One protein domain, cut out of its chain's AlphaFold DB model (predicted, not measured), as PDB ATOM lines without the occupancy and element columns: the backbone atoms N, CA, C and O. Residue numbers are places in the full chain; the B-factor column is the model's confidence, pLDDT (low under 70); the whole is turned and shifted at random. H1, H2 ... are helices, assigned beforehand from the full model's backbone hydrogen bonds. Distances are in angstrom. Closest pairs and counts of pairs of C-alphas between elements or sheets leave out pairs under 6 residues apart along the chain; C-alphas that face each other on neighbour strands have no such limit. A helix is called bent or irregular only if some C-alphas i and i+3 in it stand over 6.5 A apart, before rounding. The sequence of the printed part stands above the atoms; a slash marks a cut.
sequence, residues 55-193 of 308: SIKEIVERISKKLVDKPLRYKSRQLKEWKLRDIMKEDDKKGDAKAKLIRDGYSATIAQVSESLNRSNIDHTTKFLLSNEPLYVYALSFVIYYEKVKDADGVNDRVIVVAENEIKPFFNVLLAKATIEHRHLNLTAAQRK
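This is residues 55 to 193 of the 308 residues of an uncharacterized protein of Fulvivirga imtechensis AK7 (UniProt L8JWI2). One long helix, H7, bent but running nearly straight, is the backbone of the domain: H4, H5 and H6 pack crosswise on its first arm, and H1 crosses its second arm. H3 packs on H6, the small H2 sits in a long loop to one side, and residues 181 to 191 stick out at one end. The printed part has 139 residues, with eight named helices in the order H1 to H8 and no named strand, and its class is all helix. It is compact, with a radius of gyration of the C-alphas of 15.9 A, and spans 51 by 37 by 23 A.

H7, residues 152 to 182, was assigned as one helix by its hydrogen bonds but is bent: C-alphas 165 and 168 are 6.5 A apart. Its arms are H7a, residues 152 to 165, 19.9 A long from C-alpha 152 at (191.126, 238.883, 165.735), and H7b, residues 168 to 182, 20.7 A long. H6 is residues 133 to 146, 18.8 A; H5 residues 124 to 130; H4 residues 107 to 119, 18.5 A; H3 residues 97 to 103; and H2 residues 84 to 87. H1, residues 55 to 67, 18.4 A, begins at C-alpha 55 (173.617, 221.858, 188.528). H8, residues 189 to 193, ends at C-alpha 193 (171.531, 241.022, 197.992).

H7, taken whole, is the hub, touching five other helices; its arms stand at a shallow tilt of 27 degrees. The helix packing is mostly crossed, with no shallow tilt among the five touching pairs considered. H6 touches H7a at a steep tilt of 68 degrees, only just short of perpendicular; the closest C-alphas, Ala 139 and Val 159, are 5.5 A apart. H4 touches H7a at 62 degrees, steep, with C-alphas Thr 109 and Ala 152 5.2 A apart. H5 touches H7a, closest C-alphas Thr 126 and Ala 163 at 6.2 A. H1 touches H7b with residues 55 to 60 alone, C-alphas Ile 56 and Leu 175 at 6.9 A. H3 touches H6, C-alphas Lys 98 and Val 137 at 6.2 A. H2 is close to H7b but not clearly touching, and H8 touches no helix. Every O i to N i+4 pair is within hydrogen-bond range in H1, H3, H4, H5, H6, H7a, H7b and H8; H2 is too short for such a pair.

The C-alphas farthest apart, Gly 105 and Asn 186, are 51.1 A apart. The printed part has no cut, and the link from H1 to H2, 16 residues, is long. Residues 73 to 81 have pLDDT under 70; the mean of the printed part is 89.8.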
ATOM      1  N   SER A  55     174.470 220.688 188.276       94.25
ATOM      2  CA  SER A  55     173.617 221.858 188.528       94.25
ATOM      3  C   SER A  55     174.008 223.050 187.651       94.25
ATOM      4  O   SER A  55     173.151 223.709 187.073       94.25
ATOM      5  N   ILE A  56     175.313 223.279 187.468       96.88
ATOM      6  CA  ILE A  56     175.829 224.304 186.558       96.88
ATOM      7  C   ILE A  56     175.475 223.992 185.105       96.88
ATOM      8  O   ILE A  56     175.056 224.898 184.385       96.88
ATOM      9  N   LYS A  57     175.608 222.733 184.665       97.06
ATOM     10  CA  LYS A  57     175.226 222.344 183.298       97.06
ATOM     11  C   LYS A  57     173.763 222.648 183.017       97.06
ATOM     12  O   LYS A  57     173.469 223.260 181.999       97.06
ATOM     13  N   GLU A  58     172.875 222.283 183.937       96.19
ATOM     14  CA  GLU A  58     171.442 222.528 183.787       96.19
ATOM     15  C   GLU A  58     171.126 224.029 183.700       96.19
ATOM     16  O   GLU A  58     170.344 224.457 182.848       96.19
ATOM     17  N   ILE A  59     171.760 224.849 184.549       95.69
ATOM     18  CA  ILE A  59     171.596 226.306 184.514       95.69
ATOM     19  C   ILE A  59     172.087 226.861 183.170       95.69
ATOM     20  O   ILE A  59     171.361 227.629 182.536       95.69
ATOM     21  N   VAL A  60     173.280 226.465 182.713       96.38
ATOM     22  CA  VAL A  60     173.835 226.906 181.424       96.38
ATOM     23  C   VAL A  60     172.928 226.495 180.274       96.38
ATOM     24  O   VAL A  60     172.489 227.362 179.533       96.38
ATOM     25  N   GLU A  61     172.541 225.225 180.167       96.00
ATOM     26  CA  GLU A  61     171.645 224.739 179.109       96.00
ATOM     27  C   GLU A  61     170.317 225.509 179.067       96.00
ATOM     28  O   GLU A  61     169.856 225.913 177.994       96.00
ATOM     29  N   ARG A  62     169.722 225.778 180.236       94.19
ATOM     30  CA  ARG A  62     168.478 226.549 180.354       94.19
ATOM     31  C   ARG A  62     168.640 227.985 179.861       94.19
ATOM     32  O   ARG A  62     167.760 228.483 179.158       94.19
ATOM     33  N   ILE A  63     169.723 228.662 180.242       93.31
ATOM     34  CA  ILE A  63     169.997 230.043 179.821       93.31
ATOM     35  C   ILE A  63     170.336 230.095 178.337       93.31
ATOM     36  O   ILE A  63     169.771 230.910 177.614       93.31
ATOM     37  N   SER A  64     171.176 229.189 177.857       92.75
ATOM     38  CA  SER A  64     171.576 229.111 176.457       92.75
ATOM     39  C   SER A  64     170.395 228.884 175.532       92.75
ATOM     40  O   SER A  64     170.290 229.558 174.512       92.75
ATOM     41  N   LYS A  65     169.457 228.007 175.913       91.50
ATOM     42  CA  LYS A  65     168.219 227.794 175.156       91.50
ATOM     43  C   LYS A  65     167.400 229.078 175.025       91.50
ATOM     44  O   LYS A  65     166.874 229.340 173.955       91.50
ATOM     45  N   LYS A  66     167.309 229.876 176.093       89.75
ATOM     46  CA  LYS A  66     166.621 231.176 176.054       89.75
ATOM     47  C   LYS A  66     167.376 232.192 175.201       89.75
ATOM     48  O   LYS A  66     166.751 232.958 174.484       89.75
ATOM     49  N   LEU A  67     168.706 232.194 175.275       89.31
ATOM     50  CA  LEU A  67     169.557 233.169 174.598       89.31
ATOM     51  C   LEU A  67     169.525 233.034 173.068       89.31
ATOM     52  O   LEU A  67     169.668 234.043 172.385       89.31
ATOM     53  N   VAL A  68     169.286 231.828 172.533       87.56
ATOM     54  CA  VAL A  68     169.112 231.587 171.083       87.56
ATOM     55  C   VAL A  68     168.037 232.492 170.476       87.56
ATOM     56  O   VAL A  68     168.202 232.978 169.360       87.56
ATOM     57  N   ASP A  69     166.955 232.738 171.214       82.31
ATOM     58  CA  ASP A  69     165.810 233.507 170.727       82.31
ATOM     59  C   ASP A  69     165.904 235.007 171.055       82.31
ATOM     60  O   ASP A  69     165.029 235.780 170.649       82.31
ATOM     61  N   LYS A  70     166.953 235.446 171.770       82.31
ATOM     62  CA  LYS A  70     167.105 236.843 172.190       82.31
ATOM     63  C   LYS A  70     167.757 237.705 171.107       82.31
ATOM     64  O   LYS A  70     168.775 237.334 170.519       82.31
ATOM     65  N   PRO A  71     167.246 238.926 170.880       75.88
ATOM     66  CA  PRO A  71     167.854 239.847 169.937       75.88
ATOM     67  C   PRO A  71     169.123 240.482 170.528       75.88
ATOM     68  O   PRO A  71     169.046 241.399 171.335       75.88
ATOM     69  N   LEU A  72     170.310 240.123 170.038       75.56
ATOM     70  CA  LEU A  72     171.531 240.894 170.339       75.56
ATOM     71  C   LEU A  72     171.604 242.148 169.444       75.56
ATOM     72  O   LEU A  72     172.390 242.236 168.492       75.56
ATOM     73  N   ARG A  73     170.690 243.107 169.653       65.50
ATOM     74  CA  ARG A  73     170.545 244.304 168.804       65.50
ATOM     75  C   ARG A  73     171.188 245.547 169.427       65.50
ATOM     76  O   ARG A  73     170.699 246.094 170.398       65.50
ATOM     77  N   TYR A  74     172.157 246.110 168.705       55.28
ATOM     78  CA  TYR A  74     172.834 247.395 168.981       55.28
ATOM     79  C   TYR A  74     171.961 248.650 168.852       55.28
ATOM     80  O   TYR A  74     172.397 249.745 169.177       55.28
ATOM     81  N   LYS A  75     170.734 248.525 168.337       50.47
ATOM     82  CA  LYS A  75     169.920 249.684 167.942       50.47
ATOM     83  C   LYS A  75     168.773 250.023 168.888       50.47
ATOM     84  O   LYS A  75     168.018 250.941 168.572       50.47
ATOM     85  N   SER A  76     168.605 249.330 170.015       48.69
ATOM     86  CA  SER A  76     167.661 249.841 171.006       48.69
ATOM     87  C   SER A  76     168.352 251.020 171.697       48.69
ATOM     88  O   SER A  76     169.362 250.862 172.371       48.69
ATOM     89  N   ARG A  77     167.813 252.233 171.538       52.31
ATOM     90  CA  ARG A  77     168.146 253.399 172.383       52.31
ATOM     91  C   ARG A  77     167.883 253.139 173.886       52.31
ATOM     92  O   ARG A  77     168.009 254.056 174.682       52.31
ATOM     93  N   GLN A  78     167.453 251.929 174.249       51.94
ATOM     94  CA  GLN A  78     166.894 251.553 175.541       51.94
ATOM     95  C   GLN A  78     167.844 250.671 176.363       51.94
ATOM     96  O   GLN A  78     167.791 250.729 177.586       51.94
ATOM     97  N   LEU A  79     168.750 249.909 175.738       53.84
ATOM     98  CA  LEU A  79     169.785 249.179 176.472       53.84
ATOM     99  C   LEU A  79     170.968 250.112 176.736       53.84
ATOM    100  O   LEU A  79     171.928 250.147 175.965       53.84
ATOM    101  N   LYS A  80     170.886 250.877 177.834       60.09
ATOM    102  CA  LYS A  80     172.024 251.645 178.375       60.09
ATOM    103  C   LYS A  80     173.222 250.721 178.667       60.09
ATOM    104  O   LYS A  80     174.362 251.150 178.530       60.09
ATOM    105  N   GLU A  81     172.978 249.443 178.981       68.88
ATOM    106  CA  GLU A  81     174.013 248.466 179.331       68.88
ATOM    107  C   GLU A  81     173.785 247.121 178.612       68.88
ATOM    108  O   GLU A  81     172.703 246.542 178.662       68.88
ATOM    109  N   TRP A  82     174.810 246.590 177.936       78.44
ATOM    110  CA  TRP A  82     174.773 245.301 177.217       78.44
ATOM    111  C   TRP A  82     174.967 244.084 178.147       78.44
ATOM    112  O   TRP A  82     175.566 243.069 177.775       78.44
ATOM    113  N   LYS A  83     174.471 244.170 179.382       85.31
ATOM    114  CA  LYS A  83     174.654 243.122 180.389       85.31
ATOM    115  C   LYS A  83     173.748 241.934 180.089       85.31
ATOM    116  O   LYS A  83     172.561 242.087 179.790       85.31
ATOM    117  N   LEU A  84     174.287 240.723 180.238       84.69
ATOM    118  CA  LEU A  84     173.549 239.479 179.989       84.69
ATOM    119  C   LEU A  84     172.252 239.417 180.810       84.69
ATOM    120  O   LEU A  84     171.217 238.984 180.310       84.69
ATOM    121  N   ARG A  85     172.277 239.924 182.049       84.75
ATOM    122  CA  ARG A  85     171.101 239.982 182.928       84.75
ATOM    123  C   ARG A  85     169.919 240.742 182.317       84.75
ATOM    124  O   ARG A  85     168.783 240.347 182.559       84.75
ATOM    125  N   ASP A  86     170.177 241.802 181.553       84.88
ATOM    126  CA  ASP A  86     169.138 242.689 181.024       84.88
ATOM    127  C   ASP A  86     168.597 242.154 179.700       84.88
ATOM    128  O   ASP A  86     167.384 242.095 179.512       84.88
ATOM    129  N   ILE A  87     169.469 241.591 178.858       83.81
ATOM    130  CA  ILE A  87     169.071 240.846 177.648       83.81
ATOM    131  C   ILE A  87     168.131 239.688 178.000       83.81
ATOM    132  O   ILE A  87     167.174 239.397 177.283       83.81
ATOM    133  N   MET A  88     168.370 239.027 179.134       83.25
ATOM    134  CA  MET A  88     167.526 237.925 179.592       83.25
ATOM    135  C   MET A  88     166.137 238.369 180.076       83.25
ATOM    136  O   MET A  88     165.245 237.518 180.143       83.25
ATOM    137  N   LYS A  89     165.941 239.656 180.394       82.50
ATOM    138  CA  LYS A  89     164.646 240.238 180.786       82.50
ATOM    139  C   LYS A  89     163.821 240.737 179.601       82.50
ATOM    140  O   LYS A  89     162.608 240.844 179.743       82.50
ATOM    141  N   GLU A  90     164.445 241.058 178.467       77.50
ATOM    142  CA  GLU A  90     163.718 241.545 177.289       77.50
ATOM    143  C   GLU A  90     162.749 240.491 176.739       77.50
ATOM    144  O   GLU A  90     163.016 239.294 176.827       77.50
ATOM    145  N   ASP A  91     161.651 240.922 176.118       74.94
ATOM    146  CA  ASP A  91     160.732 240.011 175.432       74.94
ATOM    147  C   ASP A  91     161.430 239.226 174.312       74.94
ATOM    148  O   ASP A  91     162.333 239.728 173.633       74.94
ATOM    149  N   ASP A  92     160.970 237.995 174.083       70.69
ATOM    150  CA  ASP A  92     161.485 237.120 173.030       70.69
ATOM    151  C   ASP A  92     161.190 237.716 171.647       70.69
ATOM    152  O   ASP A  92     160.121 237.538 171.057       70.69
ATOM    153  N   LYS A  93     162.160 238.447 171.100       72.12
ATOM    154  CA  LYS A  93     162.128 238.922 169.718       72.12
ATOM    155  C   LYS A  93     163.147 238.133 168.924       72.12
ATOM    156  O   LYS A  93     164.343 238.320 169.109       72.12
ATOM    157  N   LYS A  94     162.663 237.344 167.963       73.06
ATOM    158  CA  LYS A  94     163.506 236.567 167.046       73.06
ATOM    159  C   LYS A  94     164.646 237.428 166.495       73.06
ATOM    160  O   LYS A  94     164.432 238.363 165.710       73.06
ATOM    161  N   GLY A  95     165.861 237.117 166.926       72.06
ATOM    162  CA  GLY A  95     167.077 237.782 166.499       72.06
ATOM    163  C   GLY A  95     168.193 236.765 166.385       72.06
ATOM    164  O   GLY A  95     168.658 236.244 167.383       72.06
ATOM    165  N   ASP A  96     168.636 236.508 165.159       83.94
ATOM    166  CA  ASP A  96     169.743 235.592 164.913       83.94
ATOM    167  C   ASP A  96     171.065 236.372 164.928       83.94
ATOM    168  O   ASP A  96     171.507 236.935 163.917       83.94
ATOM    169  N   ALA A  97     171.658 236.483 166.118       87.12
ATOM    170  CA  ALA A  97     172.926 237.178 166.314       87.12
ATOM    171  C   ALA A  97     174.079 236.517 165.545       87.12
ATOM    172  O   ALA A  97     174.926 237.211 164.982       87.12
ATOM    173  N   LYS A  98     174.060 235.184 165.442       90.81
ATOM    174  CA  LYS A  98     175.031 234.408 164.668       90.81
ATOM    175  C   LYS A  98     174.948 234.763 163.187       90.81
ATOM    176  O   LYS A  98     175.954 235.137 162.586       90.81
ATOM    177  N   ALA A  99     173.749 234.738 162.600       89.94
ATOM    178  CA  ALA A  99     173.559 235.127 161.204       89.94
ATOM    179  C   ALA A  99     173.943 236.585 160.945       89.94
ATOM    180  O   ALA A  99     174.339 236.924 159.831       89.94
ATOM    181  N   LYS A 100     173.828 237.464 161.945       89.38
ATOM    182  CA  LYS A 100     174.291 238.848 161.829       89.38
ATOM    183  C   LYS A 100     175.821 238.933 161.769       89.38
ATOM    184  O   LYS A 100     176.327 239.564 160.851       89.38
ATOM    185  N   LEU A 101     176.540 238.257 162.669       91.50
ATOM    186  CA  LEU A 101     178.010 238.213 162.651       91.50
ATOM    187  C   LEU A 101     178.552 237.684 161.313       91.50
ATOM    188  O   LEU A 101     179.479 238.261 160.748       91.50
ATOM    189  N   ILE A 102     177.925 236.632 160.777       92.19
ATOM    190  CA  ILE A 102     178.275 236.055 159.470       92.19
ATOM    191  C   ILE A 102     178.006 237.059 158.341       92.19
ATOM    192  O   ILE A 102     178.868 237.302 157.501       92.19
ATOM    193  N   ARG A 103     176.818 237.677 158.328       91.38
ATOM    194  CA  ARG A 103     176.417 238.653 157.301       91.38
ATOM    195  C   ARG A 103     177.300 239.897 157.286       91.38
ATOM    196  O   ARG A 103     177.559 240.432 156.215       91.38
ATOM    197  N   ASP A 104     177.752 240.335 158.456       92.06
ATOM    198  CA  ASP A 104     178.629 241.495 158.606       92.06
ATOM    199  C   ASP A 104     180.101 241.167 158.264       92.06
ATOM    200  O   ASP A 104     180.952 242.052 158.323       92.06
ATOM    201  N   GLY A 105     180.407 239.921 157.872       93.81
ATOM    202  CA  GLY A 105     181.713 239.517 157.345       93.81
ATOM    203  C   GLY A 105     182.733 239.073 158.397       93.81
ATOM    204  O   GLY A 105     183.911 238.949 158.074       93.81
ATOM    205  N   TYR A 106     182.314 238.801 159.637       95.06
ATOM    206  CA  TYR A 106     183.230 238.427 160.725       95.06
ATOM    207  C   TYR A 106     183.599 236.937 160.766       95.06
ATOM    208  O   TYR A 106     184.339 236.532 161.657       95.06
ATOM    209  N   SER A 107     183.136 236.109 159.823       93.62
ATOM    210  CA  SER A 107     183.392 234.658 159.827       93.62
ATOM    211  C   SER A 107     184.879 234.300 159.937       93.62
ATOM    212  O   SER A 107     185.246 233.501 160.791       93.62
ATOM    213  N   ALA A 108     185.749 234.942 159.148       93.38
ATOM    214  CA  ALA A 108     187.190 234.671 159.183       93.38
ATOM    215  C   ALA A 108     187.827 235.050 160.533       93.38
ATOM    216  O   ALA A 108     188.608 234.281 161.090       93.38
ATOM    217  N   THR A 109     187.446 236.206 161.086       95.31
ATOM    218  CA  THR A 109     187.881 236.647 162.418       95.31
ATOM    219  C   THR A 109     187.441 235.655 163.490       95.31
ATOM    220  O   THR A 109     188.236 235.273 164.341       95.31
ATOM    221  N   ILE A 110     186.191 235.195 163.433       95.94
ATOM    222  CA  ILE A 110     185.622 234.256 164.405       95.94
ATOM    223  C   ILE A 110     186.320 232.898 164.325       95.94
ATOM    224  O   ILE A 110     186.664 232.346 165.364       95.94
ATOM    225  N   ALA A 111     186.612 232.398 163.122       95.19
ATOM    226  CA  ALA A 111     187.380 231.168 162.939       95.19
ATOM    227  C   ALA A 111     188.763 231.255 163.608       95.19
ATOM    228  O   ALA A 111     189.146 230.357 164.361       95.19
ATOM    229  N   GLN A 112     189.484 232.363 163.394       95.50
ATOM    230  CA  GLN A 112     190.795 232.600 164.004       95.50
ATOM    231  C   GLN A 112     190.707 232.718 165.533       95.50
ATOM    232  O   GLN A 112     191.532 232.142 166.245       95.50
ATOM    233  N   VAL A 113     189.695 233.422 166.052       97.19
ATOM    234  CA  VAL A 113     189.453 233.542 167.500       97.19
ATOM    235  C   VAL A 113     189.158 232.170 168.104       97.19
ATOM    236  O   VAL A 113     189.777 231.798 169.097       97.19
ATOM    237  N   SER A 114     188.273 231.379 167.494       97.06
ATOM    238  CA  SER A 114     187.956 230.021 167.948       97.06
ATOM    239  C   SER A 114     189.183 229.114 167.969       97.06
ATOM    240  O   SER A 114     189.410 228.392 168.939       97.06
ATOM    241  N   GLU A 115     190.012 229.157 166.924       96.06
ATOM    242  CA  GLU A 115     191.267 228.403 166.856       96.06
ATOM    243  C   GLU A 115     192.245 228.823 167.964       96.06
ATOM    244  O   GLU A 115     192.832 227.960 168.627       96.06
ATOM    245  N   SER A 116     192.380 230.130 168.211       96.75
ATOM    246  CA  SER A 116     193.219 230.685 169.280       96.75
ATOM    247  C   SER A 116     192.739 230.246 170.667       96.75
ATOM    248  O   SER A 116     193.513 229.681 171.443       96.75
ATOM    249  N   LEU A 117     191.441 230.388 170.955       97.12
ATOM    250  CA  LEU A 117     190.822 229.967 172.217       97.12
ATOM    251  C   LEU A 117     190.928 228.455 172.455       97.12
ATOM    252  O   LEU A 117     191.098 228.001 173.587       97.12
ATOM    253  N   ASN A 118     190.852 227.645 171.399       96.88
ATOM    254  CA  ASN A 118     191.003 226.196 171.521       96.88
ATOM    255  C   ASN A 118     192.432 225.784 171.883       96.88
ATOM    256  O   ASN A 118     192.607 224.826 172.644       96.88
ATOM    257  N   ARG A 119     193.431 226.518 171.379       97.06
ATOM    258  CA  ARG A 119     194.860 226.312 171.662       97.06
ATOM    259  C   ARG A 119     195.329 226.947 172.967       97.06
ATOM    260  O   ARG A 119     196.377 226.554 173.476       97.06
ATOM    261  N   SER A 120     194.602 227.930 173.486       96.56
ATOM    262  CA  SER A 120     194.990 228.652 174.689       96.56
ATOM    263  C   SER A 120     194.746 227.837 175.964       96.56
ATOM    264  O   SER A 120     193.944 226.899 176.017       96.56
ATOM    265  N   ASN A 121     195.446 228.230 177.029       95.88
ATOM    266  CA  ASN A 121     195.299 227.661 178.369       95.88
ATOM    267  C   ASN A 121     194.238 228.416 179.187       95.88
ATOM    268  O   ASN A 121     194.469 228.727 180.356       95.88
ATOM    269  N   ILE A 122     193.095 228.744 178.577       96.56
ATOM    270  CA  ILE A 122     191.958 229.300 179.320       96.56
ATOM    271  C   ILE A 122     191.499 228.319 180.401       96.56
ATOM    272  O   ILE A 122     191.564 227.093 180.235       96.56
ATOM    273  N   ASP A 123     191.039 228.859 181.525       97.00
ATOM    274  CA  ASP A 123     190.572 228.045 182.634       97.00
ATOM    275  C   ASP A 123     189.359 227.195 182.219       97.00
ATOM    276  O   ASP A 123     188.601 227.510 181.297       97.00
ATOM    277  N   HIS A 124     189.162 226.074 182.912       97.75
ATOM    278  CA  HIS A 124     188.097 225.136 182.567       97.75
ATOM    279  C   HIS A 124     186.691 225.736 182.683       97.75
ATOM    280  O   HIS A 124     185.795 225.280 181.977       97.75
ATOM    281  N   THR A 125     186.487 226.728 183.549       97.75
ATOM    282  CA  THR A 125     185.177 227.360 183.741       97.75
ATOM    283  C   THR A 125     184.843 228.242 182.549       97.75
ATOM    284  O   THR A 125     183.793 228.057 181.932       97.75
ATOM    285  N   THR A 126     185.762 229.120 182.154       97.94
ATOM    286  CA  THR A 126     185.607 229.960 180.962       97.94
ATOM    287  C   THR A 126     185.506 229.120 179.701       97.94
ATOM    288  O   THR A 126     184.596 229.332 178.901       97.94
ATOM    289  N   LYS A 127     186.346 228.087 179.551       98.00
ATOM    290  CA  LYS A 127     186.258 227.165 178.407       98.00
ATOM    291  C   LYS A 127     184.911 226.450 178.343       98.00
ATOM    292  O   LYS A 127     184.355 226.303 177.261       98.00
ATOM    293  N   PHE A 128     184.353 226.034 179.481       98.31
ATOM    294  CA  PHE A 128     183.012 225.447 179.527       98.31
ATOM    295  C   PHE A 128     181.932 226.445 179.092       98.31
ATOM    296  O   PHE A 128     181.111 226.107 178.241       98.31
ATOM    297  N   LEU A 129     181.949 227.667 179.626       98.12
ATOM    298  CA  LEU A 129     180.977 228.704 179.268       98.12
ATOM    299  C   LEU A 129     181.043 229.055 177.775       98.12
ATOM    300  O   LEU A 129     180.009 229.107 177.116       98.12
ATOM    301  N   LEU A 130     182.249 229.220 177.227       97.94
ATOM    302  CA  LEU A 130     182.465 229.540 175.812       97.94
ATOM    303  C   LEU A 130     182.255 228.341 174.873       97.94
ATOM    304  O   LEU A 130     181.968 228.537 173.700       97.94
ATOM    305  N   SER A 131     182.319 227.098 175.363       97.56
ATOM    306  CA  SER A 131     181.919 225.917 174.571       97.56
ATOM    307  C   SER A 131     180.425 225.876 174.254       97.56
ATOM    308  O   SER A 131     179.978 225.112 173.400       97.56
ATOM    309  N   ASN A 132     179.635 226.713 174.926       97.50
ATOM    310  CA  ASN A 132     178.231 226.876 174.628       97.50
ATOM    311  C   ASN A 132     178.023 227.974 173.571       97.50
ATOM    312  O   ASN A 132     178.198 229.162 173.850       97.50
ATOM    313  N   GLU A 133     177.614 227.569 172.365       95.81
ATOM    314  CA  GLU A 133     177.536 228.455 171.195       95.81
ATOM    315  C   GLU A 133     176.741 229.758 171.448       95.81
ATOM    316  O   GLU A 133     177.291 230.822 171.173       95.81
ATOM    317  N   PRO A 134     175.516 229.754 172.018       95.44
ATOM    318  CA  PRO A 134     174.799 230.997 172.328       95.44
ATOM    319  C   PRO A 134     175.567 231.977 173.224       95.44
ATOM    320  O   PRO A 134     175.548 233.183 172.972       95.44
ATOM    321  N   LEU A 135     176.257 231.481 174.256       96.81
ATOM    322  CA  LEU A 135     177.057 232.325 175.151       96.81
ATOM    323  C   LEU A 135     178.295 232.872 174.440       96.81
ATOM    324  O   LEU A 135     178.642 234.039 174.617       96.81
ATOM    325  N   TYR A 136     178.928 232.057 173.599       97.56
ATOM    326  CA  TYR A 136     180.064 232.491 172.797       97.56
ATOM    327  C   TYR A 136     179.671 233.546 171.757       97.56
ATOM    328  O   TYR A 136     180.328 234.579 171.641       97.56
ATOM    329  N   VAL A 137     178.549 233.349 171.062       95.44
ATOM    330  CA  VAL A 137     177.967 234.335 170.137       95.44
ATOM    331  C   VAL A 137     177.630 235.635 170.865       95.44
ATOM    332  O   VAL A 137     177.852 236.713 170.308       95.44
ATOM    333  N   TYR A 138     177.131 235.558 172.102       95.38
ATOM    334  CA  TYR A 138     176.918 236.738 172.938       95.38
ATOM    335  C   TYR A 138     178.225 237.477 173.230       95.38
ATOM    336  O   TYR A 138     178.296 238.675 172.956       95.38
ATOM    337  N   ALA A 139     179.264 236.774 173.688       96.94
ATOM    338  CA  ALA A 139     180.569 237.376 173.960       96.94
ATOM    339  C   ALA A 139     181.160 238.043 172.706       96.94
ATOM    340  O   ALA A 139     181.550 239.208 172.750       96.94
ATOM    341  N   LEU A 140     181.144 237.350 171.562       96.56
ATOM    342  CA  LEU A 140     181.586 237.900 170.276       96.56
ATOM    343  C   LEU A 140     180.791 239.148 169.882       96.56
ATOM    344  O   LEU A 140     181.369 240.158 169.492       96.56
ATOM    345  N   SER A 141     179.462 239.096 169.998       94.19
ATOM    346  CA  SER A 141     178.595 240.225 169.652       94.19
ATOM    347  C   SER A 141     178.848 241.429 170.554       94.19
ATOM    348  O   SER A 141     178.843 242.557 170.067       94.19
ATOM    349  N   PHE A 142     179.075 241.199 171.849       93.88
ATOM    350  CA  PHE A 142     179.425 242.245 172.804       93.88
ATOM    351  C   PHE A 142     180.734 242.920 172.389       93.88
ATOM    352  O   PHE A 142     180.770 244.119 172.136       93.88
ATOM    353  N   VAL A 143     181.797 242.148 172.201       95.81
ATOM    354  CA  VAL A 143     183.113 242.695 171.851       95.81
ATOM    355  C   VAL A 143     183.093 243.428 170.500       95.81
ATOM    356  O   VAL A 143     183.570 244.557 170.385       95.81
ATOM    357  N   ILE A 144     182.478 242.836 169.475       94.56
ATOM    358  CA  ILE A 144     182.490 243.394 168.115       94.56
ATOM    359  C   ILE A 144     181.570 244.608 167.981       94.56
ATOM    360  O   ILE A 144     181.939 245.603 167.353       94.56
ATOM    361  N   TYR A 145     180.354 244.548 168.526       92.00
ATOM    362  CA  TYR A 145     179.372 245.614 168.326       92.00
ATOM    363  C   TYR A 145     179.384 246.654 169.444       92.00
ATOM    364  O   TYR A 145     179.256 247.840 169.143       92.00
ATOM    365  N   TYR A 146     179.519 246.236 170.705       89.62
ATOM    366  CA  TYR A 146     179.508 247.145 171.851       89.62
ATOM    367  C   TYR A 146     180.892 247.758 172.092       89.62
ATOM    368  O   TYR A 146     181.012 248.982 172.063       89.62
ATOM    369  N   GLU A 147     181.942 246.939 172.213       93.06
ATOM    370  CA  GLU A 147     183.317 247.440 172.418       93.06
ATOM    371  C   GLU A 147     183.998 247.911 171.121       93.06
ATOM    372  O   GLU A 147     185.017 248.598 171.168       93.06
ATOM    373  N   LYS A 148     183.410 247.601 169.955       94.38
ATOM    374  CA  LYS A 148     183.880 247.998 168.612       94.38
ATOM    375  C   LYS A 148     185.266 247.455 168.238       94.38
ATOM    376  O   LYS A 148     185.939 248.039 167.387       94.38
ATOM    377  N   VAL A 149     185.670 246.327 168.820       96.25
ATOM    378  CA  VAL A 149     186.932 245.647 168.489       96.25
ATOM    379  C   VAL A 149     186.730 244.778 167.247       96.25
ATOM    380  O   VAL A 149     185.738 244.059 167.144       96.25
ATOM    381  N   LYS A 150     187.634 244.873 166.266       94.19
ATOM    382  CA  LYS A 150     187.461 244.232 164.945       94.19
ATOM    383  C   LYS A 150     188.578 243.267 164.569       94.19
ATOM    384  O   LYS A 150     188.352 242.378 163.749       94.19
ATOM    385  N   ASP A 151     189.771 243.469 165.107       96.44
ATOM    386  CA  ASP A 151     190.926 242.609 164.882       96.44
ATOM    387  C   ASP A 151     190.806 241.310 165.689       96.44
ATOM    388  O   ASP A 151     190.237 241.288 166.777       96.44
ATOM    389  N   ALA A 152     191.312 240.205 165.138       97.00
ATOM    390  CA  ALA A 152     191.126 238.883 165.735       97.00
ATOM    391  C   ALA A 152     191.796 238.745 167.109       97.00
ATOM    392  O   ALA A 152     191.207 238.145 168.005       97.00
ATOM    393  N   ASP A 153     192.983 239.324 167.286       97.00
ATOM    394  CA  ASP A 153     193.729 239.238 168.543       97.00
ATOM    395  C   ASP A 153     193.020 240.027 169.654       97.00
ATOM    396  O   ASP A 153     192.740 239.482 170.724       97.00
ATOM    397  N   GLY A 154     192.602 241.263 169.369       97.75
ATOM    398  CA  GLY A 154     191.795 242.066 170.280       97.75
ATOM    399  C   GLY A 154     190.454 241.409 170.605       97.75
ATOM    400  O   GLY A 154     190.048 241.388 171.767       97.75
ATOM    401  N   VAL A 155     189.769 240.822 169.614       97.75
ATOM    402  CA  VAL A 155     188.514 240.093 169.866       97.75
ATOM    403  C   VAL A 155     188.759 238.894 170.782       97.75
ATOM    404  O   VAL A 155     188.000 238.690 171.727       97.75
ATOM    405  N   ASN A 156     189.817 238.119 170.537       97.56
ATOM    406  CA  ASN A 156     190.187 236.965 171.352       97.56
ATOM    407  C   ASN A 156     190.399 237.345 172.824       97.56
ATOM    408  O   ASN A 156     189.782 236.744 173.707       97.56
ATOM    409  N   ASP A 157     191.200 238.377 173.087       97.75
ATOM    410  CA  ASP A 157     191.505 238.813 174.452       97.75
ATOM    411  C   ASP A 157     190.255 239.339 175.166       97.75
ATOM    412  O   ASP A 157     189.973 238.981 176.314       97.75
ATOM    413  N   ARG A 158     189.451 240.151 174.476       97.94
ATOM    414  CA  ARG A 158     188.240 240.741 175.056       97.94
ATOM    415  C   ARG A 158     187.129 239.726 175.287       97.94
ATOM    416  O   ARG A 158     186.416 239.850 176.278       97.94
ATOM    417  N   VAL A 159     187.002 238.686 174.461       98.00
ATOM    418  CA  VAL A 159     186.024 237.606 174.694       98.00
ATOM    419  C   VAL A 159     186.291 236.896 176.021       98.00
ATOM    420  O   VAL A 159     185.344 236.617 176.758       98.00
ATOM    421  N   ILE A 160     187.558 236.636 176.354       97.81
ATOM    422  CA  ILE A 160     187.934 236.028 177.640       97.81
ATOM    423  C   ILE A 160     187.544 236.961 178.792       97.81
ATOM    424  O   ILE A 160     186.945 236.517 179.771       97.81
ATOM    425  N   VAL A 161     187.815 238.263 178.653       97.25
ATOM    426  CA  VAL A 161     187.442 239.275 179.655       97.25
ATOM    427  C   VAL A 161     185.925 239.336 179.856       97.25
ATOM    428  O   VAL A 161     185.468 239.353 180.995       97.25
ATOM    429  N   VAL A 162     185.131 239.317 178.784       97.12
ATOM    430  CA  VAL A 162     183.658 239.296 178.868       97.12
ATOM    431  C   VAL A 162     183.162 238.011 179.532       97.12
ATOM    432  O   VAL A 162     182.239 238.044 180.348       97.12
ATOM    433  N   ALA A 163     183.783 236.869 179.236       97.50
ATOM    434  CA  ALA A 163     183.427 235.612 179.880       97.50
ATOM    435  C   ALA A 163     183.657 235.655 181.400       97.50
ATOM    436  O   ALA A 163     182.780 235.239 182.159       97.50
ATOM    437  N   GLU A 164     184.791 236.201 181.842       96.56
ATOM    438  CA  GLU A 164     185.164 236.298 183.259       96.56
ATOM    439  C   GLU A 164     184.416 237.399 184.022       96.56
ATOM    440  O   GLU A 164     184.049 237.183 185.175       96.56
ATOM    441  N   ASN A 165     184.151 238.550 183.399       95.62
ATOM    442  CA  ASN A 165     183.601 239.722 184.093       95.62
ATOM    443  C   ASN A 165     182.083 239.886 183.947       95.62
ATOM    444  O   ASN A 165     181.468 240.526 184.793       95.62
ATOM    445  N   GLU A 166     181.465 239.310 182.914       94.50
ATOM    446  CA  GLU A 166     180.023 239.464 182.664       94.50
ATOM    447  C   GLU A 166     179.288 238.122 182.744       94.50
ATOM    448  O   GLU A 166     178.325 237.964 183.499       94.50
ATOM    449  N   ILE A 167     179.755 237.117 181.995       96.69
ATOM    450  CA  ILE A 167     179.047 235.835 181.872       96.69
ATOM    451  C   ILE A 167     179.154 235.027 183.170       96.69
ATOM    452  O   ILE A 167     178.146 234.591 183.727       96.69
ATOM    453  N   LYS A 168     180.367 234.820 183.682       97.06
ATOM    454  CA  LYS A 168     180.616 233.993 184.870       97.06
ATOM    455  C   LYS A 168     179.987 234.563 186.150       97.06
ATOM    456  O   LYS A 168     179.324 233.789 186.846       97.06
ATOM    457  N   PRO A 169     180.060 235.876 186.453       96.81
ATOM    458  CA  PRO A 169     179.362 236.456 187.599       96.81
ATOM    459  C   PRO A 169     177.848 236.249 187.527       96.81
ATOM    460  O   PRO A 169     177.226 235.895 188.531       96.81
ATOM    461  N   PHE A 170     177.256 236.374 186.333       96.19
ATOM    462  CA  PHE A 170     175.836 236.097 186.120       96.19
ATOM    463  C   PHE A 170     175.470 234.648 186.481       96.19
ATOM    464  O   PHE A 170     174.524 234.416 187.237       96.19
ATOM    465  N   PHE A 171     176.244 233.666 186.012       96.94
ATOM    466  CA  PHE A 171     176.011 232.257 186.350       96.94
ATOM    467  C   PHE A 171     176.275 231.937 187.825       96.94
ATOM    468  O   PHE A 171     175.535 231.142 188.408       96.94
ATOM    469  N   ASN A 172     177.248 232.586 188.466       97.62
ATOM    470  CA  ASN A 172     177.491 232.427 189.902       97.62
ATOM    471  C   ASN A 172     176.295 232.901 190.740       97.62
ATOM    472  O   ASN A 172     175.916 232.232 191.702       97.62
ATOM    473  N   VAL A 173     175.663 234.015 190.358       96.75
ATOM    474  CA  VAL A 173     174.435 234.504 191.007       96.75
ATOM    475  C   VAL A 173     173.286 233.516 190.821       96.75
ATOM    476  O   VAL A 173     172.583 233.205 191.783       96.75
ATOM    477  N   LEU A 174     173.101 232.981 189.609       95.50
ATOM    478  CA  LEU A 174     172.067 231.974 189.351       95.50
ATOM    479  C   LEU A 174     172.291 230.694 190.160       95.50
ATOM    480  O   LEU A 174     171.333 230.135 190.692       95.50
ATOM    481  N   LEU A 175     173.542 230.257 190.300       95.81
ATOM    482  CA  LEU A 175     173.892 229.120 191.142       95.81
ATOM    483  C   LEU A 175     173.597 229.401 192.622       95.81
ATOM    484  O   LEU A 175     173.033 228.543 193.305       95.81
ATOM    485  N   ALA A 176     173.951 230.589 193.122       96.19
ATOM    486  CA  ALA A 176     173.644 230.992 194.493       96.19
ATOM    487  C   ALA A 176     172.131 230.966 194.746       96.19
ATOM    488  O   ALA A 176     171.680 230.368 195.724       96.19
ATOM    489  N   LYS A 177     171.346 231.534 193.822       95.81
ATOM    490  CA  LYS A 177     169.880 231.519 193.869       95.81
ATOM    491  C   LYS A 177     169.327 230.091 193.894       95.81
ATOM    492  O   LYS A 177     168.569 229.763 194.801       95.81
ATOM    493  N   ALA A 178     169.764 229.232 192.972       94.44
ATOM    494  CA  ALA A 178     169.337 227.832 192.922       94.44
ATOM    495  C   ALA A 178     169.698 227.063 194.207       94.44
ATOM    496  O   ALA A 178     168.911 226.251 194.684       94.44
ATOM    497  N   THR A 179     170.862 227.344 194.802       93.06
ATOM    498  CA  THR A 179     171.299 226.706 196.055       93.06
ATOM    499  C   THR A 179     170.444 227.150 197.242       93.06
ATOM    500  O   THR A 179     170.040 226.316 198.049       93.06
ATOM    501  N   ILE A 180     170.148 228.449 197.338       91.00
ATOM    502  CA  ILE A 180     169.269 229.015 198.369       91.00
ATOM    503  C   ILE A 180     167.855 228.427 198.263       91.00
ATOM    504  O   ILE A 180     167.274 228.059 199.282       91.00
ATOM    505  N   GLU A 181     167.320 228.315 197.044       90.44
ATOM    506  CA  GLU A 181     165.999 227.732 196.773       90.44
ATOM    507  C   GLU A 181     165.956 226.236 197.114       90.44
ATOM    508  O   GLU A 181     165.074 225.808 197.851       90.44
ATOM    509  N   HIS A 182     166.937 225.455 196.651       88.88
ATOM    510  CA  HIS A 182     167.020 224.014 196.910       88.88
ATOM    511  C   HIS A 182     167.174 223.684 198.401       88.88
ATOM    512  O   HIS A 182     166.686 222.657 198.866       88.88
ATOM    513  N   ARG A 183     167.878 224.529 199.162       85.94
ATOM    514  CA  ARG A 183     168.047 224.357 200.615       85.94
ATOM    515  C   ARG A 183     166.945 225.016 201.441       85.94
ATOM    516  O   ARG A 183     166.997 224.937 202.659       85.94
ATOM    517  N   HIS A 184     165.971 225.666 200.803       84.00
ATOM    518  CA  HIS A 184     164.885 226.374 201.483       84.00
ATOM    519  C   HIS A 184     165.381 227.372 202.547       84.00
ATOM    520  O   HIS A 184     164.809 227.478 203.630       84.00
ATOM    521  N   LEU A 185     166.458 228.113 202.250       82.88
ATOM    522  CA  LEU A 185     167.019 229.063 203.215       82.88
ATOM    523  C   LEU A 185     166.103 230.284 203.361       82.88
ATOM    524  O   LEU A 185     165.845 231.013 202.394       82.88
ATOM    525  N   ASN A 186     165.673 230.543 204.594       82.94
ATOM    526  CA  ASN A 186     164.862 231.702 204.959       82.94
ATOM    527  C   ASN A 186     165.754 232.935 205.167       82.94
ATOM    528  O   ASN A 186     166.052 233.325 206.289       82.94
ATOM    529  N   LEU A 187     166.220 233.513 204.057       84.50
ATOM    530  CA  LEU A 187     167.115 234.675 204.043       84.50
ATOM    531  C   LEU A 187     166.361 235.984 203.819       84.50
ATOM    532  O   LEU A 187     165.481 236.039 202.949       84.50
ATOM    533  N   THR A 188     166.785 237.041 204.516       85.94
ATOM    534  CA  THR A 188     166.273 238.406 204.322       85.94
ATOM    535  C   THR A 188     166.639 238.940 202.931       85.94
ATOM    536  O   THR A 188     167.594 238.471 202.302       85.94
ATOM    537  N   ALA A 189     165.914 239.947 202.432       86.75
ATOM    538  CA  ALA A 189     166.240 240.583 201.151       86.75
ATOM    539  C   ALA A 189     167.666 241.172 201.141       86.75
ATOM    540  O   ALA A 189     168.406 240.980 200.173       86.75
ATOM    541  N   ALA A 190     168.083 241.798 202.248       85.69
ATOM    542  CA  ALA A 190     169.431 242.338 202.417       85.69
ATOM    543  C   ALA A 190     170.507 241.235 202.383       85.69
ATOM    544  O   ALA A 190     171.481 241.352 201.642       85.69
ATOM    545  N   GLN A 191     170.298 240.120 203.097       88.19
ATOM    546  CA  GLN A 191     171.216 238.973 203.062       88.19
ATOM    547  C   GLN A 191     171.329 238.383 201.655       88.19
ATOM    548  O   GLN A 191     172.432 238.098 201.192       88.19
ATOM    549  N   ARG A 192     170.204 238.221 200.945       92.56
ATOM    550  CA  ARG A 192     170.207 237.738 199.555       92.56
ATOM    551  C   ARG A 192     170.995 238.679 198.646       92.56
ATOM    552  O   ARG A 192     171.813 238.190 197.868       92.56
ATOM    553  N   LYS A 193     170.795 239.999 198.763       92.88
ATOM    554  CA  LYS A 193     171.531 241.022 197.992       92.88
ATOM    555  C   LYS A 193     173.042 240.879 198.205       92.88
ATOM    556  O   LYS A 193     173.781 240.787 197.225       92.88
TER     557      LYS A 193